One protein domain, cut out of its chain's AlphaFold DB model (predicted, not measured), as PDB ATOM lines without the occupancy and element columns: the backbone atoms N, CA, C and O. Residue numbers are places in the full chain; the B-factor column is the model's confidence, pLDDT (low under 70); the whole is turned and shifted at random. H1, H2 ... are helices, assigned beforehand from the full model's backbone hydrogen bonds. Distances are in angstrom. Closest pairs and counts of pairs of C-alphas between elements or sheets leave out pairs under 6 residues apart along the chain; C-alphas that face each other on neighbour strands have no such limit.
ATOM      1  N   SER A 201      27.245 -16.881 -48.657       86.75
ATOM      2  CA  SER A 201      27.237 -18.332 -48.873       86.75
ATOM      3  C   SER A 201      27.389 -18.698 -50.356       86.75
ATOM      4  O   SER A 201      28.138 -19.618 -50.691       86.75
ATOM      5  N   GLU A 202      26.763 -17.943 -51.267       88.12
ATOM      6  CA  GLU A 202      26.906 -18.145 -52.717       88.12
ATOM      7  C   GLU A 202      28.335 -17.839 -53.184       88.12
ATOM      8  O   GLU A 202      28.919 -18.567 -53.987       88.12
ATOM      9  N   ARG A 203      28.945 -16.793 -52.627       90.81
ATOM     10  CA  ARG A 203      30.311 -16.386 -52.980       90.81
ATOM     11  C   ARG A 203      31.367 -17.346 -52.444       90.81
ATOM     12  O   ARG A 203      32.341 -17.615 -53.146       90.81
ATOM     13  N   ILE A 204      31.156 -17.911 -51.255       90.12
ATOM     14  CA  ILE A 204      31.963 -19.022 -50.737       90.12
ATOM     15  C   ILE A 204      31.852 -20.221 -51.685       90.12
ATOM     16  O   ILE A 204      32.880 -20.755 -52.103       90.12
ATOM     17  N   ALA A 205      30.635 -20.598 -52.092       85.25
ATOM     18  CA  ALA A 205      30.424 -21.700 -53.030       85.25
ATOM     19  C   ALA A 205      31.131 -21.465 -54.379       85.25
ATOM     20  O   ALA A 205      31.751 -22.381 -54.925       85.25
ATOM     21  N   GLN A 206      31.111 -20.230 -54.891       88.44
ATOM     22  CA  GLN A 206      31.841 -19.861 -56.104       88.44
ATOM     23  C   GLN A 206      33.359 -19.967 -55.917       88.44
ATOM     24  O   GLN A 206      34.037 -20.557 -56.756       88.44
ATOM     25  N   ALA A 207      33.907 -19.459 -54.810       89.38
ATOM     26  CA  ALA A 207      35.339 -19.550 -54.528       89.38
ATOM     27  C   ALA A 207      35.819 -21.010 -54.450       89.38
ATOM     28  O   ALA A 207      36.898 -21.349 -54.941       89.38
ATOM     29  N   GLN A 208      34.998 -21.897 -53.891       86.25
ATOM     30  CA  GLN A 208      35.269 -23.333 -53.890       86.25
ATOM     31  C   GLN A 208      35.258 -23.914 -55.305       86.25
ATOM     32  O   GLN A 208      36.188 -24.629 -55.679       86.25
ATOM     33  N   ALA A 209      34.237 -23.595 -56.106       80.31
ATOM     34  CA  ALA A 209      34.145 -24.041 -57.495       80.31
ATOM     35  C   ALA A 209      35.361 -23.592 -58.325       80.31
ATOM     36  O   ALA A 209      35.890 -24.379 -59.117       80.31
ATOM     37  N   ASP A 210      35.851 -22.373 -58.095       85.75
ATOM     38  CA  ASP A 210      37.069 -21.855 -58.716       85.75
ATOM     39  C   ASP A 210      38.300 -22.682 -58.316       85.75
ATOM     40  O   ASP A 210      39.088 -23.065 -59.177       85.75
ATOM     41  N   GLY A 211      38.449 -23.024 -57.032       82.81
ATOM     42  CA  GLY A 211      39.581 -23.818 -56.540       82.81
ATOM     43  C   GLY A 211      39.603 -25.233 -57.120       82.81
ATOM     44  O   GLY A 211      40.652 -25.739 -57.526       82.81
ATOM     45  N   LEU A 212      38.427 -25.852 -57.240       77.81
ATOM     46  CA  LEU A 212      38.264 -27.154 -57.892       77.81
ATOM     47  C   LEU A 212      38.592 -27.082 -59.386       77.81
ATOM     48  O   LEU A 212      39.235 -27.986 -59.923       77.81
ATOM     49  N   THR A 213      38.192 -25.995 -60.048       78.44
ATOM     50  CA  THR A 213      38.489 -25.748 -61.464       78.44
ATOM     51  C   THR A 213      39.985 -25.541 -61.695       78.44
ATOM     52  O   THR A 213      40.543 -26.146 -62.610       78.44
ATOM     53  N   ASP A 214      40.653 -24.764 -60.839       79.12
ATOM     54  CA  ASP A 214      42.104 -24.557 -60.883       79.12
ATOM     55  C   ASP A 214      42.860 -25.887 -60.750       79.12
ATOM     56  O   ASP A 214      43.800 -26.162 -61.496       79.12
ATOM     57  N   ALA A 215      42.433 -26.741 -59.816       74.00
ATOM     58  CA  ALA A 215      43.050 -28.045 -59.608       74.00
ATOM     59  C   ALA A 215      42.811 -28.984 -60.799       74.00
ATOM     60  O   ALA A 215      43.734 -29.669 -61.244       74.00
ATOM     61  N   ALA A 216      41.597 -28.991 -61.359       69.38
ATOM     62  CA  ALA A 216      41.280 -29.757 -62.561       69.38
ATOM     63  C   ALA A 216      42.118 -29.310 -63.773       69.38
ATOM     64  O   ALA A 216      42.615 -30.160 -64.515       69.38
ATOM     65  N   ALA A 217      42.313 -28.001 -63.957       71.25
ATOM     66  CA  ALA A 217      43.163 -27.450 -65.012       71.25
ATOM     67  C   ALA A 217      44.626 -27.898 -64.857       71.25
ATOM     68  O   ALA A 217      45.239 -28.338 -65.832       71.25
ATOM     69  N   ASP A 218      45.156 -27.873 -63.631       66.06
ATOM     70  CA  ASP A 218      46.513 -28.346 -63.327       66.06
ATOM     71  C   ASP A 218      46.673 -29.867 -63.541       66.06
ATOM     72  O   ASP A 218      47.748 -30.337 -63.922       66.06
ATOM     73  N   ALA A 219      45.613 -30.655 -63.328       57.53
ATOM     74  CA  ALA A 219      45.633 -32.110 -63.499       57.53
ATOM     75  C   ALA A 219      45.393 -32.598 -64.933       57.53
ATOM     76  O   ALA A 219      45.801 -33.712 -65.269       57.53
ATOM     77  N   ALA A 220      44.796 -31.780 -65.805       50.19
ATOM     78  CA  ALA A 220      44.591 -32.113 -67.218       50.19
ATOM     79  C   ALA A 220      45.911 -32.377 -67.981       50.19
ATOM     80  O   ALA A 220      45.895 -32.954 -69.068       50.19
ATOM     81  N   ALA A 221      47.063 -32.047 -67.388       49.16
ATOM     82  CA  ALA A 221      48.387 -32.447 -67.858       49.16
ATOM     83  C   ALA A 221      48.753 -33.932 -67.583       49.16
ATOM     84  O   ALA A 221      49.826 -34.363 -68.005       49.16
ATOM     85  N   GLY A 222      47.913 -34.723 -66.889       43.22
ATOM     86  CA  GLY A 222      48.323 -36.007 -66.291       43.22
ATOM     87  C   GLY A 222      47.349 -37.201 -66.303       43.22
ATOM     88  O   GLY A 222      47.702 -38.225 -65.725       43.22
ATOM     89  N   GLY A 223      46.182 -37.144 -66.960       46.59
ATOM     90  CA  GLY A 223      45.333 -38.332 -67.209       46.59
ATOM     91  C   GLY A 223      43.856 -38.210 -66.804       46.59
ATOM     92  O   GLY A 223      43.462 -37.310 -66.073       46.59
ATOM     93  N   ALA A 224      43.018 -39.118 -67.326       44.41
ATOM     94  CA  ALA A 224      41.561 -39.084 -67.176       44.41
ATOM     95  C   ALA A 224      41.112 -39.515 -65.770       44.41
ATOM     96  O   ALA A 224      41.196 -40.689 -65.409       44.41
ATOM     97  N   ILE A 225      40.589 -38.565 -64.998       50.97
ATOM     98  CA  ILE A 225      39.983 -38.792 -63.683       50.97
ATOM     99  C   ILE A 225      38.517 -38.368 -63.756       50.97
ATOM    100  O   ILE A 225      38.161 -37.415 -64.451       50.97
ATOM    101  N   SER A 226      37.643 -39.095 -63.057       55.59
ATOM    102  CA  SER A 226      36.232 -38.727 -62.953       55.59
ATOM    103  C   SER A 226      36.102 -37.409 -62.192       55.59
ATOM    104  O   SER A 226      36.288 -37.368 -60.977       55.59
ATOM    105  N   VAL A 227      35.741 -36.345 -62.912       51.59
ATOM    106  CA  VAL A 227      35.407 -35.019 -62.371       51.59
ATOM    107  C   VAL A 227      34.413 -35.131 -61.203       51.59
ATOM    108  O   VAL A 227      34.520 -34.407 -60.226       51.59
ATOM    109  N   TYR A 228      33.509 -36.113 -61.222       53.28
ATOM    110  CA  TYR A 228      32.583 -36.373 -60.115       53.28
ATOM    111  C   TYR A 228      33.281 -36.741 -58.792       53.28
ATOM    112  O   TYR A 228      32.920 -36.212 -57.744       53.28
ATOM    113  N   ASN A 229      34.303 -37.606 -58.822       59.62
ATOM    114  CA  ASN A 229      35.020 -38.019 -57.606       59.62
ATOM    115  C   ASN A 229      35.810 -36.853 -56.991       59.62
ATOM    116  O   ASN A 229      35.930 -36.775 -55.771       59.62
ATOM    117  N   LEU A 230      36.287 -35.933 -57.838       57.62
ATOM    118  CA  LEU A 230      36.965 -34.699 -57.441       57.62
ATOM    119  C   LEU A 230      36.050 -33.808 -56.594       57.62
ATOM    120  O   LEU A 230      36.352 -33.491 -55.443       57.62
ATOM    121  N   PHE A 231      34.896 -33.451 -57.163       59.91
ATOM    122  CA  PHE A 231      33.898 -32.620 -56.496       59.91
ATOM    123  C   PHE A 231      33.359 -33.304 -55.236       59.91
ATOM    124  O   PHE A 231      33.183 -32.655 -54.207       59.91
ATOM    125  N   ARG A 232      33.143 -34.625 -55.282       69.69
ATOM    126  CA  ARG A 232      32.618 -35.389 -54.148       69.69
ATOM    127  C   ARG A 232      33.593 -35.432 -52.974       69.69
ATOM    128  O   ARG A 232      33.166 -35.203 -51.848       69.69
ATOM    129  N   PHE A 233      34.880 -35.676 -53.210       68.31
ATOM    130  CA  PHE A 233      35.866 -35.736 -52.132       68.31
ATOM    131  C   PHE A 233      36.040 -34.397 -51.422       68.31
ATOM    132  O   PHE A 233      36.026 -34.366 -50.194       68.31
ATOM    133  N   SER A 234      36.164 -33.299 -52.174       64.06
ATOM    134  CA  SER A 234      36.276 -31.962 -51.580       64.06
ATOM    135  C   SER A 234      34.997 -31.566 -50.840       64.06
ATOM    136  O   SER A 234      35.060 -31.080 -49.714       64.06
ATOM    137  N   TRP A 235      33.819 -31.891 -51.386       67.75
ATOM    138  CA  TRP A 235      32.549 -31.700 -50.682       67.75
ATOM    139  C   TRP A 235      32.481 -32.488 -49.363       67.75
ATOM    140  O   TRP A 235      32.044 -31.960 -48.340       67.75
ATOM    141  N   LEU A 236      32.954 -33.739 -49.344       70.56
ATOM    142  CA  LEU A 236      33.050 -34.537 -48.117       70.56
ATOM    143  C   LEU A 236      34.091 -33.959 -47.147       70.56
ATOM    144  O   LEU A 236      33.834 -33.883 -45.948       70.56
ATOM    145  N   GLY A 237      35.242 -33.508 -47.653       69.44
ATOM    146  CA  GLY A 237      36.265 -32.786 -46.894       69.44
ATOM    147  C   GLY A 237      35.676 -31.588 -46.161       69.44
ATOM    148  O   GLY A 237      35.858 -31.461 -44.954       69.44
ATOM    149  N   TYR A 238      34.846 -30.808 -46.844       67.38
ATOM    150  CA  TYR A 238      34.117 -29.681 -46.277       67.38
ATOM    151  C   TYR A 238      33.077 -30.092 -45.232       67.38
ATOM    152  O   TYR A 238      32.991 -29.521 -44.145       67.38
ATOM    153  N   ARG A 239      32.292 -31.136 -45.496       72.06
ATOM    154  CA  ARG A 239      31.363 -31.631 -44.477       72.06
ATOM    155  C   ARG A 239      32.097 -32.094 -43.226       72.06
ATOM    156  O   ARG A 239      31.602 -31.849 -42.125       72.06
ATOM    157  N   ARG A 240      33.267 -32.728 -43.369       74.88
ATOM    158  CA  ARG A 240      34.124 -33.133 -42.242       74.88
ATOM    159  C   ARG A 240      34.730 -31.926 -41.548       74.88
ATOM    160  O   ARG A 240      34.734 -31.892 -40.323       74.88
ATOM    161  N   LEU A 241      35.230 -30.967 -42.326       66.62
ATOM    162  CA  LEU A 241      35.810 -29.712 -41.864       66.62
ATOM    163  C   LEU A 241      34.891 -29.082 -40.851       66.62
ATOM    164  O   LEU A 241      35.267 -28.813 -39.718       66.62
ATOM    165  N   PHE A 242      33.659 -28.908 -41.269       65.50
ATOM    166  CA  PHE A 242      32.691 -28.323 -40.411       65.50
ATOM    167  C   PHE A 242      32.318 -29.359 -39.332       65.50
ATOM    168  O   PHE A 242      32.353 -29.038 -38.155       65.50
ATOM    169  N   GLY A 243      32.096 -30.629 -39.645       65.81
ATOM    170  CA  GLY A 243      31.576 -31.609 -38.679       65.81
ATOM    171  C   GLY A 243      30.073 -31.798 -38.850       65.81
ATOM    172  O   GLY A 243      29.340 -32.053 -37.901       65.81
ATOM    173  N   VAL A 244      29.601 -31.606 -40.082       69.38
ATOM    174  CA  VAL A 244      28.278 -32.017 -40.560       69.38
ATOM    175  C   VAL A 244      28.361 -33.316 -41.368       69.38
ATOM    176  O   VAL A 244      27.372 -33.716 -41.970       69.38
ATOM    177  N   ILE A 245      29.526 -33.964 -41.451       77.81
ATOM    178  CA  ILE A 245      29.685 -35.236 -42.165       77.81
ATOM    179  C   ILE A 245      29.041 -36.392 -41.397       77.81
ATOM    180  O   ILE A 245      29.149 -36.473 -40.174       77.81
ATOM    181  N   THR A 246      28.378 -37.293 -42.115       81.06
ATOM    182  CA  THR A 246      27.878 -38.559 -41.556       81.06
ATOM    183  C   THR A 246      28.989 -39.620 -41.494       81.06
ATOM    184  O   THR A 246      29.970 -39.524 -42.235       81.06
ATOM    185  N   PRO A 247      28.876 -40.652 -40.635       83.12
ATOM    186  CA  PRO A 247      29.842 -41.755 -40.604       83.12
ATOM    187  C   PRO A 247      30.029 -42.441 -41.966       83.12
ATOM    188  O   PRO A 247      31.147 -42.802 -42.326       83.12
ATOM    189  N   GLU A 248      28.952 -42.588 -42.739       84.44
ATOM    190  CA  GLU A 248      28.968 -43.175 -44.080       84.44
ATOM    191  C   GLU A 248      29.723 -42.289 -45.080       84.44
ATOM    192  O   GLU A 248      30.553 -42.776 -45.847       84.44
ATOM    193  N   GLU A 249      29.477 -40.980 -45.040       84.06
ATOM    194  CA  GLU A 249      30.185 -39.984 -45.847       84.06
ATOM    195  C   GLU A 249      31.677 -39.907 -45.483       84.06
ATOM    196  O   GLU A 249      32.527 -39.762 -46.362       84.06
ATOM    197  N   GLU A 250      32.029 -40.050 -44.202       82.38
ATOM    198  CA  GLU A 250      33.431 -40.101 -43.782       82.38
ATOM    199  C   GLU A 250      34.111 -41.384 -44.265       82.38
ATOM    200  O   GLU A 250      35.244 -41.331 -44.744       82.38
ATOM    201  N   ALA A 251      33.421 -42.525 -44.221       81.69
ATOM    202  CA  ALA A 251      33.928 -43.770 -44.793       81.69
ATOM    203  C   ALA A 251      34.141 -43.657 -46.316       81.69
ATOM    204  O   ALA A 251      35.183 -44.079 -46.818       81.69
ATOM    205  N   GLU A 252      33.205 -43.035 -47.043       82.00
ATOM    206  CA  GLU A 252      33.331 -42.734 -48.478       82.00
ATOM    207  C   GLU A 252      34.569 -41.866 -48.759       82.00
ATOM    208  O   GLU A 252      35.388 -42.188 -49.624       82.00
ATOM    209  N   ARG A 253      34.759 -40.798 -47.977       77.56
ATOM    210  CA  ARG A 253      35.912 -39.899 -48.097       77.56
ATOM    211  C   ARG A 253      37.229 -40.619 -47.809       77.56
ATOM    212  O   ARG A 253      38.209 -40.431 -48.527       77.56
ATOM    213  N   LEU A 254      37.273 -41.450 -46.768       74.44
ATOM    214  CA  LEU A 254      38.453 -42.243 -46.419       74.44
ATOM    215  C   LEU A 254      38.786 -43.271 -47.511       74.44
ATOM    216  O   LEU A 254      39.958 -43.426 -47.842       74.44
ATOM    217  N   ALA A 255      37.788 -43.897 -48.139       73.56
ATOM    218  CA  ALA A 255      38.006 -44.795 -49.274       73.56
ATOM    219  C   ALA A 255      38.606 -44.058 -50.487       73.56
ATOM    220  O   ALA A 255      39.527 -44.549 -51.139       73.56
ATOM    221  N   MET A 256      38.161 -42.826 -50.755       70.25
ATOM    222  CA  MET A 256      38.764 -41.971 -51.784       70.25
ATOM    223  C   MET A 256      40.232 -41.612 -51.464       70.25
ATOM    224  O   MET A 256      41.034 -41.481 -52.391       70.25
ATOM    225  N   ARG A 257      40.639 -41.549 -50.181       62.62
ATOM    226  CA  ARG A 257      42.054 -41.365 -49.781       62.62
ATOM    227  C   ARG A 257      42.956 -42.556 -50.130       62.62
ATOM    228  O   ARG A 257      44.149 -42.351 -50.345       62.62
ATOM    229  N   GLU A 258      42.453 -43.785 -50.240       61.25
ATOM    230  CA  GLU A 258      43.291 -44.933 -50.647       61.25
ATOM    231  C   GLU A 258      43.830 -44.785 -52.082       61.25
ATOM    232  O   GLU A 258      44.892 -45.318 -52.436       61.25
ATOM    233  N   SER A 259      43.145 -43.978 -52.895       56.66
ATOM    234  CA  SER A 259      43.588 -43.603 -54.237       56.66
ATOM    235  C   SER A 259      44.782 -42.635 -54.204       56.66
ATOM    236  O   SER A 259      45.667 -42.759 -55.049       56.66
ATOM    237  N   LEU A 260      44.899 -41.765 -53.185       54.78
ATOM    238  CA  LEU A 260      46.090 -40.933 -52.940       54.78
ATOM    239  C   LEU A 260      47.310 -41.804 -52.599       54.78
ATOM    240  O   LEU A 260      48.380 -41.623 -53.178       54.78
ATOM    241  N   ALA A 261      47.148 -42.794 -51.715       56.81
ATOM    242  CA  ALA A 261      48.229 -43.723 -51.375       56.81
ATOM    243  C   ALA A 261      48.694 -44.528 -52.602       56.81
ATOM    244  O   ALA A 261      49.888 -44.759 -52.790       56.81
ATOM    245  N   SER A 262      47.759 -44.919 -53.469       59.06
ATOM    246  CA  SER A 262      48.059 -45.621 -54.722       59.06
ATOM    247  C   SER A 262      48.742 -44.712 -55.756       59.06
ATOM    248  O   SER A 262      49.663 -45.154 -56.438       59.06
ATOM    249  N   ALA A 263      48.370 -43.431 -55.820       55.31
ATOM    250  CA  ALA A 263      49.020 -42.431 -56.666       55.31
ATOM    251  C   ALA A 263      50.451 -42.091 -56.211       55.31
ATOM    252  O   ALA A 263      51.339 -41.957 -57.050       55.31
ATOM    253  N   ILE A 264      50.700 -42.012 -54.897       55.25
ATOM    254  CA  ILE A 264      52.049 -41.828 -54.334       55.25
ATOM    255  C   ILE A 264      52.944 -43.025 -54.677       55.25
ATOM    256  O   ILE A 264      54.083 -42.829 -55.096       55.25
ATOM    257  N   ARG A 265      52.424 -44.258 -54.572       56.78
ATOM    258  CA  ARG A 265      53.154 -45.470 -54.992       56.78
ATOM    259  C   ARG A 265      53.493 -45.478 -56.486       56.78
ATOM    260  O   ARG A 265      54.479 -46.089 -56.868       56.78
ATOM    261  N   ALA A 266      52.693 -44.816 -57.325       54.09
ATOM    262  CA  ALA A 266      52.931 -44.730 -58.766       54.09
ATOM    263  C   ALA A 266      53.951 -43.640 -59.163       54.09
ATOM    264  O   ALA A 266      54.437 -43.650 -60.292       54.09
ATOM    265  N   LEU A 267      54.273 -42.703 -58.262       52.47
ATOM    266  CA  LEU A 267      55.189 -41.586 -58.527       52.47
ATOM    267  C   LEU A 267      56.670 -41.904 -58.282       52.47
ATOM    268  O   LEU A 267      57.521 -41.169 -58.779       52.47
ATOM    269  N   ALA A 268      56.991 -42.943 -57.504       54.38
ATOM    270  CA  ALA A 268      58.369 -43.329 -57.201       54.38
ATOM    271  C   ALA A 268      58.457 -44.757 -56.624       54.38
ATOM    272  O   ALA A 268      57.541 -45.192 -55.927       54.38
ATOM    273  N   ASP A 269      59.592 -45.441 -56.848       61.19
ATOM    274  CA  ASP A 269      59.979 -46.734 -56.240       61.19
ATOM    275  C   ASP A 269      60.245 -46.595 -54.720       61.19
ATOM    276  O   ASP A 269      61.337 -46.867 -54.218       61.19
ATOM    277  N   LEU A 270      59.271 -46.082 -53.969       65.06
ATOM    278  CA  LEU A 270      59.361 -45.862 -52.527       65.06
ATOM    279  C   LEU A 270      58.935 -47.115 -51.767       65.06
ATOM    280  O   LEU A 270      57.977 -47.794 -52.135       65.06
ATOM    281  N   ASP A 271      59.610 -47.391 -50.654       73.81
ATOM    282  CA  ASP A 271      59.176 -48.431 -49.732       73.81
ATOM    283  C   ASP A 271      57.843 -48.058 -49.051       73.81
ATOM    284  O   ASP A 271      57.460 -46.886 -48.948       73.81
ATOM    285  N   ALA A 272      57.125 -49.077 -48.572       71.19
ATOM    286  CA  ALA A 272      55.796 -48.915 -47.986       71.19
ATOM    287  C   ALA A 272      55.776 -47.973 -46.766       71.19
ATOM    288  O   ALA A 272      54.783 -47.280 -46.543       71.19
ATOM    289  N   GLU A 273      56.865 -47.924 -45.999       77.81
ATOM    290  CA  GLU A 273      56.976 -47.098 -44.799       77.81
ATOM    291  C   GLU A 273      57.172 -45.618 -45.165       77.81
ATOM    292  O   GLU A 273      56.501 -44.749 -44.605       77.81
ATOM    293  N   THR A 274      57.997 -45.318 -46.169       70.31
ATOM    294  CA  THR A 274      58.149 -43.955 -46.701       70.31
ATOM    295  C   THR A 274      56.835 -43.424 -47.290       70.31
ATOM    296  O   THR A 274      56.469 -42.274 -47.035       70.31
ATOM    297  N   VAL A 275      56.082 -44.255 -48.024       66.44
ATOM    298  CA  VAL A 275      54.750 -43.887 -48.549       66.44
ATOM    299  C   VAL A 275      53.770 -43.577 -47.415       66.44
ATOM    300  O   VAL A 275      53.040 -42.585 -47.490       66.44
ATOM    301  N   ARG A 276      53.766 -44.391 -46.350       71.81
ATOM    302  CA  ARG A 276      52.925 -44.174 -45.165       71.81
ATOM    303  C   ARG A 276      53.256 -42.847 -44.481       71.81
ATOM    304  O   ARG A 276      52.363 -42.029 -44.294       71.81
ATOM    305  N   GLN A 277      54.532 -42.601 -44.174       73.00
ATOM    306  CA  GLN A 277      54.971 -41.374 -43.495       73.00
ATOM    307  C   GLN A 277      54.679 -40.107 -44.306       73.00
ATOM    308  O   GLN A 277      54.307 -39.081 -43.735       73.00
ATOM    309  N   LEU A 278      54.843 -40.169 -45.629       69.88
ATOM    310  CA  LEU A 278      54.502 -39.058 -46.513       69.88
ATOM    311  C   LEU A 278      52.991 -38.804 -46.526       69.88
ATOM    312  O   LEU A 278      52.573 -37.658 -46.407       69.88
ATOM    313  N   SER A 279      52.183 -39.865 -46.603       67.62
ATOM    314  CA  SER A 279      50.718 -39.766 -46.548       67.62
ATOM    315  C   SER A 279      50.239 -39.140 -45.236       67.62
ATOM    316  O   SER A 279      49.387 -38.258 -45.260       67.62
ATOM    317  N   GLU A 280      50.816 -39.539 -44.100       71.69
ATOM    318  CA  GLU A 280      50.524 -38.943 -42.788       71.69
ATOM    319  C   GLU A 280      50.892 -37.460 -42.741       71.69
ATOM    320  O   GLU A 280      50.055 -36.639 -42.385       71.69
ATOM    321  N   ALA A 281      52.097 -37.094 -43.186       71.75
ATOM    322  CA  ALA A 281      52.530 -35.697 -43.205       71.75
ATOM    323  C   ALA A 281      51.639 -34.808 -44.091       71.75
ATOM    324  O   ALA A 281      51.430 -33.635 -43.781       71.75
ATOM    325  N   PHE A 282      51.095 -35.356 -45.183       72.56
ATOM    326  CA  PHE A 282      50.066 -34.679 -45.965       72.56
ATOM    327  C   PHE A 282      48.773 -34.520 -45.170       72.56
ATOM    328  O   PHE A 282      48.256 -33.412 -45.104       72.56
ATOM    329  N   VAL A 283      48.255 -35.588 -44.556       73.19
ATOM    330  CA  VAL A 283      47.022 -35.513 -43.759       73.19
ATOM    331  C   VAL A 283      47.136 -34.462 -42.654       73.19
ATOM    332  O   VAL A 283      46.218 -33.658 -42.523       73.19
ATOM    333  N   ASP A 284      48.264 -34.407 -41.942       75.31
ATOM    334  CA  ASP A 284      48.518 -33.406 -40.899       75.31
ATOM    335  C   ASP A 284      48.468 -31.979 -41.468       75.31
ATOM    336  O   ASP A 284      47.785 -31.107 -40.936       75.31
ATOM    337  N   TYR A 285      49.142 -31.740 -42.598       75.88
ATOM    338  CA  TYR A 285      49.123 -30.438 -43.270       75.88
ATOM    339  C   TYR A 285      47.715 -30.037 -43.732       75.88
ATOM    340  O   TYR A 285      47.317 -28.879 -43.598       75.88
ATOM    341  N   PHE A 286      46.952 -30.992 -44.265       76.44
ATOM    342  CA  PHE A 286      45.569 -30.781 -44.677       76.44
ATOM    343  C   PHE A 286      44.688 -30.421 -43.492       76.44
ATOM    344  O   PHE A 286      43.989 -29.412 -43.549       76.44
ATOM    345  N   ASP A 287      44.733 -31.214 -42.426       77.19
ATOM    346  CA  ASP A 287      43.922 -30.988 -41.237       77.19
ATOM    347  C   ASP A 287      44.286 -29.634 -40.580       77.19
ATOM    348  O   ASP A 287      43.381 -28.908 -40.163       77.19
ATOM    349  N   ALA A 288      45.561 -29.223 -40.615       80.38
ATOM    350  CA  ALA A 288      46.004 -27.892 -40.186       80.38
ATOM    351  C   ALA A 288      45.443 -26.761 -41.074       80.38
ATOM    352  O   ALA A 288      44.919 -25.775 -40.561       80.38
ATOM    353  N   ARG A 289      45.471 -26.898 -42.408       83.19
ATOM    354  CA  ARG A 289      44.873 -25.914 -43.343       83.19
ATOM    355  C   ARG A 289      43.366 -25.765 -43.186       83.19
ATOM    356  O   ARG A 289      42.820 -24.672 -43.284       83.19
ATOM    357  N   HIS A 290      42.705 -26.875 -42.927       84.00
ATOM    358  CA  HIS A 290      41.293 -26.927 -42.603       84.00
ATOM    359  C   HIS A 290      41.004 -26.209 -41.275       84.00
ATOM    360  O   HIS A 290      40.089 -25.391 -41.187       84.00
ATOM    361  N   ALA A 291      41.808 -26.455 -40.240       84.94
ATOM    362  CA  ALA A 291      41.687 -25.737 -38.975       84.94
ATOM    363  C   ALA A 291      41.907 -24.223 -39.136       84.94
ATOM    364  O   ALA A 291      41.130 -23.445 -38.587       84.94
ATOM    365  N   ASP A 292      42.885 -23.823 -39.948       85.31
ATOM    366  CA  ASP A 292      43.174 -22.429 -40.291       85.31
ATOM    367  C   ASP A 292      41.980 -21.746 -40.978       85.31
ATOM    368  O   ASP A 292      41.567 -20.662 -40.570       85.31
ATOM    369  N   LEU A 293      41.357 -22.414 -41.959       90.06
ATOM    370  CA  LEU A 293      40.149 -21.921 -42.628       90.06
ATOM    371  C   LEU A 293      38.972 -21.749 -41.656       90.06
ATOM    372  O   LEU A 293      38.291 -20.732 -41.722       90.06
ATOM    373  N   ARG A 294      38.737 -22.700 -40.739       88.50
ATOM    374  CA  ARG A 294      37.674 -22.557 -39.721       88.50
ATOM    375  C   ARG A 294      37.887 -21.335 -38.840       88.50
ATOM    376  O   ARG A 294      36.934 -20.618 -38.554       88.50
ATOM    377  N   LEU A 295      39.125 -21.115 -38.402       87.44
ATOM    378  CA  LEU A 295      39.453 -19.954 -37.585       87.44
ATOM    379  C   LEU A 295      39.299 -18.658 -38.387       87.44
ATOM    380  O   LEU A 295      38.716 -17.707 -37.879       87.44
ATOM    381  N   LEU A 296      39.750 -18.636 -39.643       87.44
ATOM    382  CA  LEU A 296      39.605 -17.474 -40.519       87.44
ATOM    383  C   LEU A 296      38.136 -17.139 -40.811       87.44
ATOM    384  O   LEU A 296      37.780 -15.966 -40.874       87.44
ATOM    385  N   ASP A 297      37.274 -18.144 -40.968       91.56
ATOM    386  CA  ASP A 297      35.831 -17.949 -41.143       91.56
ATOM    387  C   ASP A 297      35.181 -17.309 -39.904       91.56
ATOM    388  O   ASP A 297      34.413 -16.346 -40.020       91.56
ATOM    389  N   LEU A 298      35.564 -17.773 -38.709       90.56
ATOM    390  CA  LEU A 298      35.149 -17.171 -37.443       90.56
ATOM    391  C   LEU A 298      35.669 -15.733 -37.305       90.56
ATOM    392  O   LEU A 298      34.896 -14.822 -37.014       90.56
ATOM    393  N   GLU A 299      36.957 -15.503 -37.554       84.31
ATOM    394  CA  GLU A 299      37.565 -14.169 -37.550       84.31
ATOM    395  C   GLU A 299      36.860 -13.232 -38.524       84.31
ATOM    396  O   GLU A 299      36.533 -12.100 -38.167       84.31
ATOM    397  N   PHE A 300      36.556 -13.702 -39.735       87.88
ATOM    398  CA  PHE A 300      35.794 -12.930 -40.703       87.88
ATOM    399  C   PHE A 300      34.437 -12.538 -40.126       87.88
ATOM    400  O   PHE A 300      34.088 -11.363 -40.206       87.88
ATOM    401  N   ARG A 301      33.688 -13.458 -39.498       90.62
ATOM    402  CA  ARG A 301      32.369 -13.172 -38.889       90.62
ATOM    403  C   ARG A 301      32.444 -12.195 -37.724       90.62
ATOM    404  O   ARG A 301      31.594 -11.309 -37.619       90.62
ATOM    405  N   LEU A 302      33.509 -12.264 -36.934       84.81
ATOM    406  CA  LEU A 302      33.812 -11.302 -35.870       84.81
ATOM    407  C   LEU A 302      34.222  -9.914 -36.407       84.81
ATOM    408  O   LEU A 302      34.184  -8.926 -35.666       84.81
ATOM    409  N   GLY A 303      34.552  -9.827 -37.699       75.69
ATOM    410  CA  GLY A 303      35.027  -8.615 -38.366       75.69
ATOM    411  C   GLY A 303      36.535  -8.397 -38.253       75.69
ATOM    412  O   GLY A 303      36.988  -7.276 -38.456       75.69
ATOM    413  N   LEU A 304      37.283  -9.452 -37.927       70.56
ATOM    414  CA  LEU A 304      38.737  -9.474 -37.744       70.56
ATOM    415  C   LEU A 304      39.488  -9.877 -39.023       70.56
ATOM    416  O   LEU A 304      40.666  -9.561 -39.161       70.56
ATOM    417  N   ALA A 305      38.813 -10.538 -39.967       72.06
ATOM    418  CA  ALA A 305      39.361 -10.879 -41.278       72.06
ATOM    419  C   ALA A 305      38.527 -10.271 -42.412       72.06
ATOM    420  O   ALA A 305      37.325 -10.028 -42.265       72.06
ATOM    421  N   SER A 306      39.176 -10.023 -43.551       73.94
ATOM    422  CA  SER A 306      38.508  -9.519 -44.747       73.94
ATOM    423  C   SER A 306      37.795 -10.636 -45.502       73.94
ATOM    424  O   SER A 306      38.151 -11.814 -45.429       73.94
ATOM    425  N   GLU A 307      36.792 -10.244 -46.275       80.44
ATOM    426  CA  GLU A 307      36.053 -11.161 -47.136       80.44
ATOM    427  C   GLU A 307      36.948 -11.789 -48.211       80.44
ATOM    428  O   GLU A 307      36.878 -12.990 -48.449       80.44
ATOM    429  N   ASP A 308      37.853 -11.009 -48.804       77.06
ATOM    430  CA  ASP A 308      38.800 -11.506 -49.807       77.06
ATOM    431  C   ASP A 308      39.737 -12.573 -49.231       77.06
ATOM    432  O   ASP A 308      40.013 -13.577 -49.891       77.06
ATOM    433  N   ALA A 309      40.204 -12.389 -47.989       78.38
ATOM    434  CA  ALA A 309      41.020 -13.386 -47.305       78.38
ATOM    435  C   ALA A 309      40.230 -14.683 -47.086       78.38
ATOM    436  O   ALA A 309      40.750 -15.767 -47.361       78.38
ATOM    437  N   LEU A 310      38.966 -14.568 -46.659       86.75
ATOM    438  CA  LEU A 310      38.071 -15.706 -46.472       86.75
ATOM    439  C   LEU A 310      37.844 -16.473 -47.782       86.75
ATOM    440  O   LEU A 310      38.071 -17.683 -47.845       86.75
ATOM    441  N   LEU A 311      37.432 -15.776 -48.844       87.56
ATOM    442  CA  LEU A 311      37.149 -16.390 -50.141       87.56
ATOM    443  C   LEU A 311      38.399 -17.035 -50.741       87.56
ATOM    444  O   LEU A 311      38.336 -18.154 -51.254       87.56
ATOM    445  N   LYS A 312      39.558 -16.380 -50.620       84.50
ATOM    446  CA  LYS A 312      40.833 -16.964 -51.038       84.50
ATOM    447  C   LYS A 312      41.144 -18.247 -50.270       84.50
ATOM    448  O   LYS A 312      41.553 -19.225 -50.887       84.50
ATOM    449  N   ALA A 313      40.945 -18.271 -48.954       87.06
ATOM    450  CA  ALA A 313      41.199 -19.466 -48.155       87.06
ATOM    451  C   ALA A 313      40.262 -20.624 -48.533       87.06
ATOM    452  O   ALA A 313      40.724 -21.759 -48.653       87.06
ATOM    453  N   TYR A 314      38.981 -20.349 -48.802       89.62
ATOM    454  CA  TYR A 314      38.053 -21.357 -49.322       89.62
ATOM    455  C   TYR A 314      38.489 -21.909 -50.684       89.62
ATOM    456  O   TYR A 314      38.481 -23.128 -50.872       89.62
ATOM    457  N   ARG A 315      38.922 -21.042 -51.609       88.50
ATOM    458  CA  ARG A 315      39.476 -21.449 -52.911       88.50
ATOM    459  C   ARG A 315      40.733 -22.303 -52.754       88.50
ATOM    460  O   ARG A 315      40.836 -23.354 -53.381       88.50
ATOM    461  N   ASP A 316      41.663 -21.880 -51.901       84.25
ATOM    462  CA  ASP A 316      42.925 -22.582 -51.651       84.25
ATOM    463  C   ASP A 316      42.685 -23.970 -51.036       84.25
ATOM    464  O   ASP A 316      43.295 -24.947 -51.471       84.25
ATOM    465  N   VAL A 317      41.785 -24.088 -50.053       84.81
ATOM    466  CA  VAL A 317      41.430 -25.381 -49.443       84.81
ATOM    467  C   VAL A 317      40.724 -26.288 -50.450       84.81
ATOM    468  O   VAL A 317      41.091 -27.456 -50.558       84.81
ATOM    469  N   ALA A 318      39.793 -25.758 -51.247       81.25
ATOM    470  CA  ALA A 318      39.130 -26.527 -52.297       81.25
ATOM    471  C   ALA A 318      40.127 -27.028 -53.359       81.25
ATOM    472  O   ALA A 318      40.085 -28.197 -53.744       81.25
ATOM    473  N   TYR A 319      41.073 -26.181 -53.780       78.56
ATOM    474  CA  TYR A 319      42.171 -26.569 -54.669       78.56
ATOM    475  C   TYR A 319      43.018 -27.694 -54.066       78.56
ATOM    476  O   TYR A 319      43.290 -28.693 -54.735       78.56
ATOM    477  N   LEU A 320      43.431 -27.544 -52.803       75.31
ATOM    478  CA  LEU A 320      44.234 -28.539 -52.097       75.31
ATOM    479  C   LEU A 320      43.498 -29.882 -52.023       75.31
ATOM    480  O   LEU A 320      44.068 -30.914 -52.382       75.31
ATOM    481  N   ASP A 321      42.228 -29.875 -51.615       74.19
ATOM    482  CA  ASP A 321      41.404 -31.083 -51.533       74.19
ATOM    483  C   ASP A 321      41.318 -31.780 -52.881       74.19
ATOM    484  O   ASP A 321      41.561 -32.986 -52.986       74.19
ATOM    485  N   ALA A 322      41.049 -31.006 -53.930       70.31
ATOM    486  CA  ALA A 322      41.006 -31.521 -55.279       70.31
ATOM    487  C   ALA A 322      42.336 -32.156 -55.701       70.31
ATOM    488  O   ALA A 322      42.357 -33.295 -56.174       70.31
ATOM    489  N   ALA A 323      43.455 -31.470 -55.474       65.06
ATOM    490  CA  ALA A 323      44.772 -31.943 -55.881       65.06
ATOM    491  C   ALA A 323      45.156 -33.300 -55.267       65.06
ATOM    492  O   ALA A 323      45.853 -34.085 -55.911       65.06
ATOM    493  N   THR A 324      44.657 -33.632 -54.070       58.47
ATOM    494  CA  THR A 324      44.909 -34.950 -53.450       58.47
ATOM    495  C   THR A 324      44.195 -36.108 -54.135       58.47
ATOM    496  O   THR A 324      44.634 -37.253 -54.032       58.47
ATOM    497  N   THR A 325      43.123 -35.833 -54.872       55.88
ATOM    498  CA  THR A 325      42.382 -36.861 -55.617       55.88
ATOM    499  C   THR A 325      42.844 -37.014 -57.061       55.88
ATOM    500  O   THR A 325      42.511 -38.003 -57.712       55.88
ATOM    501  N   LEU A 326      43.650 -36.070 -57.556       54.16
ATOM    502  CA  LEU A 326      44.017 -35.951 -58.968       54.16
ATOM    503  C   LEU A 326      45.279 -36.744 -59.364       54.16
ATOM    504  O   LEU A 326      45.859 -36.538 -60.429       54.16
ATOM    505  N   GLY A 327      45.692 -37.700 -58.532       51.91
ATOM    506  CA  GLY A 327      46.835 -38.560 -58.814       51.91
ATOM    507  C   GLY A 327      48.186 -37.846 -58.685       51.91
ATOM    508  O   GLY A 327      48.302 -36.732 -58.174       51.91
ATOM    509  N   GLY A 328      49.251 -38.520 -59.123       52.66
ATOM    510  CA  GLY A 328      50.614 -38.114 -58.803       52.66
ATOM    511  C   GLY A 328      51.037 -36.738 -59.339       52.66
ATOM    512  O   GLY A 328      51.706 -35.972 -58.651       52.66
ATOM    513  N   VAL A 329      50.622 -36.386 -60.554       53.78
ATOM    514  CA  VAL A 329      51.026 -35.127 -61.201       53.78
ATOM    515  C   VAL A 329      50.477 -33.909 -60.445       53.78
ATOM    516  O   VAL A 329      51.233 -32.989 -60.133       53.78
ATOM    517  N   ALA A 330      49.207 -33.931 -60.036       54.31
ATOM    518  CA  ALA A 330      48.608 -32.849 -59.249       54.31
ATOM    519  C   ALA A 330      49.251 -32.699 -57.858       54.31
ATOM    520  O   ALA A 330      49.466 -31.579 -57.379       54.31
ATOM    521  N   LEU A 331      49.650 -33.818 -57.242       56.16
ATOM    522  CA  LEU A 331      50.414 -33.818 -55.995       56.16
ATOM    523  C   LEU A 331      51.776 -33.128 -56.170       56.16
ATOM    524  O   LEU A 331      52.180 -32.343 -55.312       56.16
ATOM    525  N   THR A 332      52.473 -33.372 -57.287       58.12
ATOM    526  CA  THR A 332      53.771 -32.728 -57.555       58.12
ATOM    527  C   THR A 332      53.656 -31.218 -57.757       58.12
ATOM    528  O   THR A 332      54.466 -30.472 -57.205       58.12
ATOM    529  N   THR A 333      52.627 -30.755 -58.469       61.78
ATOM    530  CA  THR A 333      52.340 -29.324 -58.646       61.78
ATOM    531  C   THR A 333      51.991 -28.661 -57.316       61.78
ATOM    532  O   THR A 333      52.511 -27.590 -57.003       61.78
ATOM    533  N   THR A 334      51.187 -29.329 -56.486       58.84
ATOM    534  CA  THR A 334      50.827 -28.843 -55.145       58.84
ATOM    535  C   THR A 334      52.056 -28.709 -54.256       58.84
ATOM    536  O   THR A 334      52.286 -27.653 -53.674       58.84
ATOM    537  N   LEU A 335      52.906 -29.737 -54.203       59.25
ATOM    538  CA  LEU A 335      54.170 -29.683 -53.470       59.25
ATOM    539  C   LEU A 335      55.078 -28.551 -53.968       59.25
ATOM    540  O   LEU A 335      55.629 -27.811 -53.155       59.25
ATOM    541  N   ALA A 336      55.183 -28.357 -55.284       62.97
ATOM    542  CA  ALA A 336      55.959 -27.262 -55.857       62.97
ATOM    543  C   ALA A 336      55.411 -25.881 -55.451       62.97
ATOM    544  O   ALA A 336      56.195 -25.013 -55.063       62.97
ATOM    545  N   ARG A 337      54.082 -25.687 -55.459       59.88
ATOM    546  CA  ARG A 337      53.424 -24.457 -54.968       59.88
ATOM    547  C   ARG A 337      53.682 -24.208 -53.480       59.88
ATOM    548  O   ARG A 337      53.760 -23.060 -53.057       59.88
ATOM    549  N   LEU A 338      53.876 -25.266 -52.696       52.38
ATOM    550  CA  LEU A 338      54.255 -25.190 -51.282       52.38
ATOM    551  C   LEU A 338      55.761 -24.945 -51.063       52.38
ATOM    552  O   LEU A 338      56.237 -25.015 -49.931       52.38
ATOM    553  N   GLY A 339      56.531 -24.689 -52.127       48.03
ATOM    554  CA  GLY A 339      57.985 -24.530 -52.060       48.03
ATOM    555  C   GLY A 339      58.735 -25.846 -51.819       48.03
ATOM    556  O   GLY A 339      59.951 -25.844 -51.624       48.03
ATOM    557  N   VAL A 340      58.037 -26.984 -51.856       52.59
ATOM    558  CA  VAL A 340      58.616 -28.323 -51.749       52.59
ATOM    559  C   VAL A 340      59.001 -28.770 -53.160       52.59
ATOM    560  O   VAL A 340      58.240 -29.419 -53.872       52.59
ATOM    561  N   GLY A 341      60.195 -28.369 -53.601       50.97
ATOM    562  CA  GLY A 341      60.726 -28.718 -54.919       50.97
ATOM    563  C   GLY A 341      60.893 -30.230 -55.102       50.97
ATOM    564  O   GLY A 341      61.920 -30.797 -54.732       50.97
ATOM    565  N   VAL A 342      59.909 -30.885 -55.721       44.53
ATOM    566  CA  VAL A 342      59.884 -32.351 -55.899       44.53
ATOM    567  C   VAL A 342      61.008 -32.851 -56.818       44.53
ATOM    568  O   VAL A 342      61.469 -33.976 -56.682       44.53
ATOM    569  N   ALA A 343      61.535 -31.991 -57.695       45.22
ATOM    570  CA  ALA A 343      62.645 -32.333 -58.586       45.22
ATOM    571  C   ALA A 343      64.023 -32.410 -57.888       45.22
ATOM    572  O   ALA A 343      64.995 -32.816 -58.525       45.22
ATOM    573  N   ARG A 344      64.154 -31.983 -56.616       47.41
ATOM    574  CA  ARG A 344      65.453 -31.925 -55.903       47.41
ATOM    575  C   ARG A 344      65.429 -32.343 -54.427       47.41
ATOM    576  O   ARG A 344      66.481 -32.320 -53.792       47.41
ATOM    577  N   LEU A 345      64.284 -32.723 -53.865       50.62
ATOM    578  CA  LEU A 345      64.175 -33.109 -52.455       50.62
ATOM    579  C   LEU A 345      64.027 -34.624 -52.306       50.62
ATOM    580  O   LEU A 345      63.213 -35.252 -52.976       50.62
ATOM    581  N   SER A 346      64.803 -35.215 -51.394       68.44
ATOM    582  CA  SER A 346      64.586 -36.600 -50.973       68.44
ATOM    583  C   SER A 346      63.218 -36.732 -50.275       68.44
ATOM    584  O   SER A 346      62.778 -35.776 -49.628       68.44
ATOM    585  N   PRO A 347      62.546 -37.900 -50.325       67.50
ATOM    586  CA  PRO A 347      61.249 -38.120 -49.666       67.50
ATOM    587  C   PRO A 347      61.228 -37.710 -48.185       67.50
ATOM    588  O   PRO A 347      60.255 -37.140 -47.695       67.50
ATOM    589  N   ARG A 348      62.351 -37.910 -47.480       71.88
ATOM    590  CA  ARG A 348      62.535 -37.458 -46.094       71.88
ATOM    591  C   ARG A 348      62.438 -35.940 -45.942       71.88
ATOM    592  O   ARG A 348      61.826 -35.472 -44.990       71.88
ATOM    593  N   ALA A 349      63.021 -35.170 -46.858       68.38
ATOM    594  CA  ALA A 349      62.949 -33.713 -46.808       68.38
ATOM    595  C   ALA A 349      61.521 -33.199 -47.071       68.38
ATOM    596  O   ALA A 349      61.103 -32.237 -46.431       68.38
ATOM    597  N   ALA A 350      60.752 -33.874 -47.935       64.94
ATOM    598  CA  ALA A 350      59.336 -33.565 -48.147       64.94
ATOM    599  C   ALA A 350      58.492 -33.818 -46.883       64.94
ATOM    600  O   ALA A 350      57.735 -32.940 -46.474       64.94
ATOM    601  N   ILE A 351      58.686 -34.962 -46.213       71.94
ATOM    602  CA  ILE A 351      58.026 -35.283 -44.931       71.94
ATOM    603  C   ILE A 351      58.334 -34.216 -43.871       71.94
ATOM    604  O   ILE A 351      57.425 -33.699 -43.222       71.94
ATOM    605  N   VAL A 352      59.614 -33.860 -43.706       76.25
ATOM    606  CA  VAL A 352      60.040 -32.839 -42.735       76.25
ATOM    607  C   VAL A 352      59.446 -31.473 -43.080       76.25
ATOM    608  O   VAL A 352      58.966 -30.779 -42.184       76.25
ATOM    609  N   GLY A 353      59.436 -31.095 -44.360       69.88
ATOM    610  CA  GLY A 353      58.864 -29.834 -44.830       69.88
ATOM    611  C   GLY A 353      57.367 -29.716 -44.539       69.88
ATOM    612  O   GLY A 353      56.948 -28.715 -43.961       69.88
ATOM    613  N   LEU A 354      56.584 -30.750 -44.867       70.62
ATOM    614  CA  LEU A 354      55.137 -30.794 -44.621       70.62
ATOM    615  C   LEU A 354      54.803 -30.723 -43.130       70.62
ATOM    616  O   LEU A 354      54.006 -29.881 -42.725       70.62
ATOM    617  N   ARG A 355      55.474 -31.530 -42.299       79.50
ATOM    618  CA  ARG A 355      55.283 -31.495 -40.840       79.50
ATOM    619  C   ARG A 355      55.657 -30.142 -40.248       79.50
ATOM    620  O   ARG A 355      54.935 -29.610 -39.417       79.50
ATOM    621  N   SER A 356      56.759 -29.552 -40.709       73.50
ATOM    622  CA  SER A 356      57.172 -28.218 -40.263       73.50
ATOM    623  C   SER A 356      56.165 -27.145 -40.686       73.50
ATOM    624  O   SER A 356      55.931 -26.199 -39.943       73.50
ATOM    625  N   ALA A 357      55.564 -27.274 -41.872       70.19
ATOM    626  CA  ALA A 357      54.517 -26.370 -42.331       70.19
ATOM    627  C   ALA A 357      53.226 -26.521 -41.512       70.19
ATOM    628  O   ALA A 357      52.670 -25.502 -41.116       70.19
ATOM    629  N   ALA A 358      52.802 -27.754 -41.211       73.81
ATOM    630  CA  ALA A 358      51.661 -28.030 -40.338       73.81
ATOM    631  C   ALA A 358      51.871 -27.421 -38.942       73.81
ATOM    632  O   ALA A 358      51.067 -26.607 -38.507       73.81
ATOM    633  N   LEU A 359      53.029 -27.670 -38.317       75.81
ATOM    634  CA  LEU A 359      53.371 -27.101 -37.007       75.81
ATOM    635  C   LEU A 359      53.394 -25.565 -36.998       75.81
ATOM    636  O   LEU A 359      53.013 -24.946 -36.008       75.81
ATOM    637  N   ARG A 360      53.846 -24.930 -38.089       73.50
ATOM    638  CA  ARG A 360      53.775 -23.466 -38.219       73.50
ATOM    639  C   ARG A 360      52.332 -22.976 -38.280       73.50
ATOM    640  O   ARG A 360      52.027 -21.972 -37.649       73.50
ATOM    641  N   ILE A 361      51.471 -23.666 -39.028       74.56
ATOM    642  CA  ILE A 361      50.041 -23.348 -39.095       74.56
ATOM    643  C   ILE A 361      49.407 -23.508 -37.712       74.56
ATOM    644  O   ILE A 361      48.778 -22.568 -37.242       74.56
ATOM    645  N   ASP A 362      49.659 -24.618 -37.020       76.25
ATOM    646  CA  ASP A 362      49.138 -24.856 -35.669       76.25
ATOM    647  C   ASP A 362      49.588 -23.773 -34.677       76.25
ATOM    648  O   ASP A 362      48.788 -23.277 -33.885       76.25
ATOM    649  N   GLY A 363      50.854 -23.347 -34.754       64.88
ATOM    650  CA  GLY A 363      51.370 -22.237 -33.950       64.88
ATOM    651  C   GLY A 363      50.654 -20.911 -34.230       64.88
ATOM    652  O   GLY A 363      50.302 -20.195 -33.293       64.88
ATOM    653  N   MET A 364      50.389 -20.597 -35.504       71.56
ATOM    654  CA  MET A 364      49.617 -19.407 -35.886       71.56
ATOM    655  C   MET A 364      48.156 -19.496 -35.430       71.56
ATOM    656  O   MET A 364      47.616 -18.507 -34.941       71.56
ATOM    657  N   ILE A 365      47.527 -20.670 -35.554       74.81
ATOM    658  CA  ILE A 365      46.154 -20.923 -35.098       74.81
ATOM    659  C   ILE A 365      46.048 -20.705 -33.593       74.81
ATOM    660  O   ILE A 365      45.131 -20.020 -33.153       74.81
ATOM    661  N   ALA A 366      46.973 -21.255 -32.801       70.00
ATOM    662  CA  ALA A 366      46.943 -21.118 -31.347       70.00
ATOM    663  C   ALA A 366      47.007 -19.644 -30.914       70.00
ATOM    664  O   ALA A 366      46.230 -19.203 -30.070       70.00
ATOM    665  N   MET A 367      47.898 -18.877 -31.543       69.75
ATOM    666  CA  MET A 367      48.067 -17.444 -31.306       69.75
ATOM    667  C   MET A 367      46.806 -16.642 -31.679       69.75
ATOM    668  O   MET A 367      46.271 -15.892 -30.865       69.75
ATOM    669  N   ARG A 368      46.270 -16.852 -32.884       78.81
ATOM    670  CA  ARG A 368      45.044 -16.186 -33.349       78.81
ATOM    671  C   ARG A 368      43.809 -16.566 -32.527       78.81
ATOM    672  O   ARG A 368      43.007 -15.698 -32.193       78.81
ATOM    673  N   SER A 369      43.692 -17.833 -32.122       74.88
ATOM    674  CA  SER A 369      42.576 -18.321 -31.297       74.88
ATOM    675  C   SER A 369      42.520 -17.609 -29.945       74.88
ATOM    676  O   SER A 369      41.451 -17.179 -29.533       74.88
ATOM    677  N   ALA A 370      43.667 -17.376 -29.295       70.88
ATOM    678  CA  ALA A 370      43.709 -16.633 -28.033       70.88
ATOM    679  C   ALA A 370      43.191 -15.186 -28.180       70.88
ATOM    680  O   ALA A 370      42.495 -14.669 -27.299       70.88
ATOM    681  N   THR A 371      43.489 -14.541 -29.313       70.44
ATOM    682  CA  THR A 371      42.971 -13.203 -29.637       70.44
ATOM    683  C   THR A 371      41.457 -13.231 -29.862       70.44
ATOM    684  O   THR A 371      40.736 -12.387 -29.318       70.44
ATOM    685  N   VAL A 372      40.962 -14.225 -30.606       75.06
ATOM    686  CA  VAL A 372      39.528 -14.450 -30.836       75.06
ATOM    687  C   VAL A 372      38.778 -14.686 -29.525       75.06
ATOM    688  O   VAL A 372      37.779 -14.009 -29.275       75.06
ATOM    689  N   ASP A 373      39.277 -15.563 -28.657       78.25
ATOM    690  CA  ASP A 373      38.642 -15.901 -27.379       78.25
ATOM    691  C   ASP A 373      38.491 -14.664 -26.480       78.25
ATOM    692  O   ASP A 373      37.425 -14.408 -25.912       78.25
ATOM    693  N   SER A 374      39.542 -13.841 -26.393       73.56
ATOM    694  CA  SER A 374      39.529 -12.584 -25.633       73.56
ATOM    695  C   SER A 374      38.512 -11.578 -26.183       73.56
ATOM    696  O   SER A 374      37.777 -10.939 -25.417       73.56
ATOM    697  N   PHE A 375      38.431 -11.452 -27.511       76.25
ATOM    698  CA  PHE A 375      37.455 -10.588 -28.173       76.25
ATOM    699  C   PHE A 375      36.019 -11.056 -27.907       76.25
ATOM    700  O   PHE A 375      35.179 -10.255 -27.484       76.25
ATOM    701  N   VAL A 376      35.748 -12.351 -28.106       80.56
ATOM    702  CA  VAL A 376      34.433 -12.954 -27.872       80.56
ATOM    703  C   VAL A 376      34.002 -12.740 -26.428       80.56
ATOM    704  O   VAL A 376      32.901 -12.245 -26.202       80.56
TER     705      VAL A 376
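Overview. This is residues 201 to 376 of the 532 residues of the protein "Phage Mu protein F like protein" of Rhodobacter capsulatus (UniProt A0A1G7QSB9). Four helices are stacked one on the next, H7 on H4, H4 on H5 and H5 on H1, with the two long ones, H4 and H7, side by side along the longest axis. H5 is the core helix, touching five others: H2 crosses it near its last residues, H3 meets it at residues 324 to 325 alone, and the short H6 folds back from its end. The printed part has 176 residues with seven named helices, H1 to H7 in order, and no named strand; its class is all helix, with mostly crossed packing. It is compact, with a radius of gyration of the C-alphas of 16.3 A, and its elongated outline spans 51 by 33 by 30 A.

Arrangement. H1, residues 201 to 219, touches the hub H5, residues 307 to 325, the same way at a steep tilt of 40 degrees; their closest C-alphas, of Gly 211 and Tyr 319, are 4.2 A apart. H2, residues 227 to 242, touches H5 at residues 318 to 325 alone, with the C-alphas of Ser 234 and Asp 321 closest at 5.2 A. H3, residues 247 to 267, touches H2 with its residues 249 to 256 alone, the C-alphas of Phe 233 and Arg 253 being closest at 5.8 A. H4, residues 272 to 302, forms a helical hairpin with H5 at a shallow tilt of 20 degrees, touching it with residues 286 to 300 alone; the closest C-alphas, of Leu 293 and Ala 313, are 6.1 A apart. H6, residues 327 to 337, is about perpendicular to H3 at 83 degrees and touches its residues 259 to 267 alone, with the C-alphas of Ala 263 and Gly 327 closest at 4.9 A. H7, residues 347 to 376, touches H4 the same way at a shallow tilt of 22 degrees, with the C-alphas of Tyr 285 and Ala 358 closest at 4.6 A; it is apart from H5. Every O i to N i+4 pair is within hydrogen-bond range in H1, H2, H4, H6 and H7, against 15 of 17 in H3 and 14 of 15 in H5.

Along the chain. H1 begins with C-alpha 201 at (27.237, -18.332, -48.873). H3 is 31.0 A long from first to last C-alpha. H4 is 45.2 A long, from C-alpha 272 at (55.796, -48.915, -47.986). H7, 42.7 A long, ends with C-alpha 376 at (34.433, -12.954, -27.872).

Size, cuts and confidence. The C-alphas farthest apart, of Asp 269 and Phe 375, are 51.0 A apart. The printed part has no cut and no long link. The mean pLDDT of the printed part is 70.7; 72 residues are under 70, among them residues 218 to 235, 257 to 270 and 323 to 347.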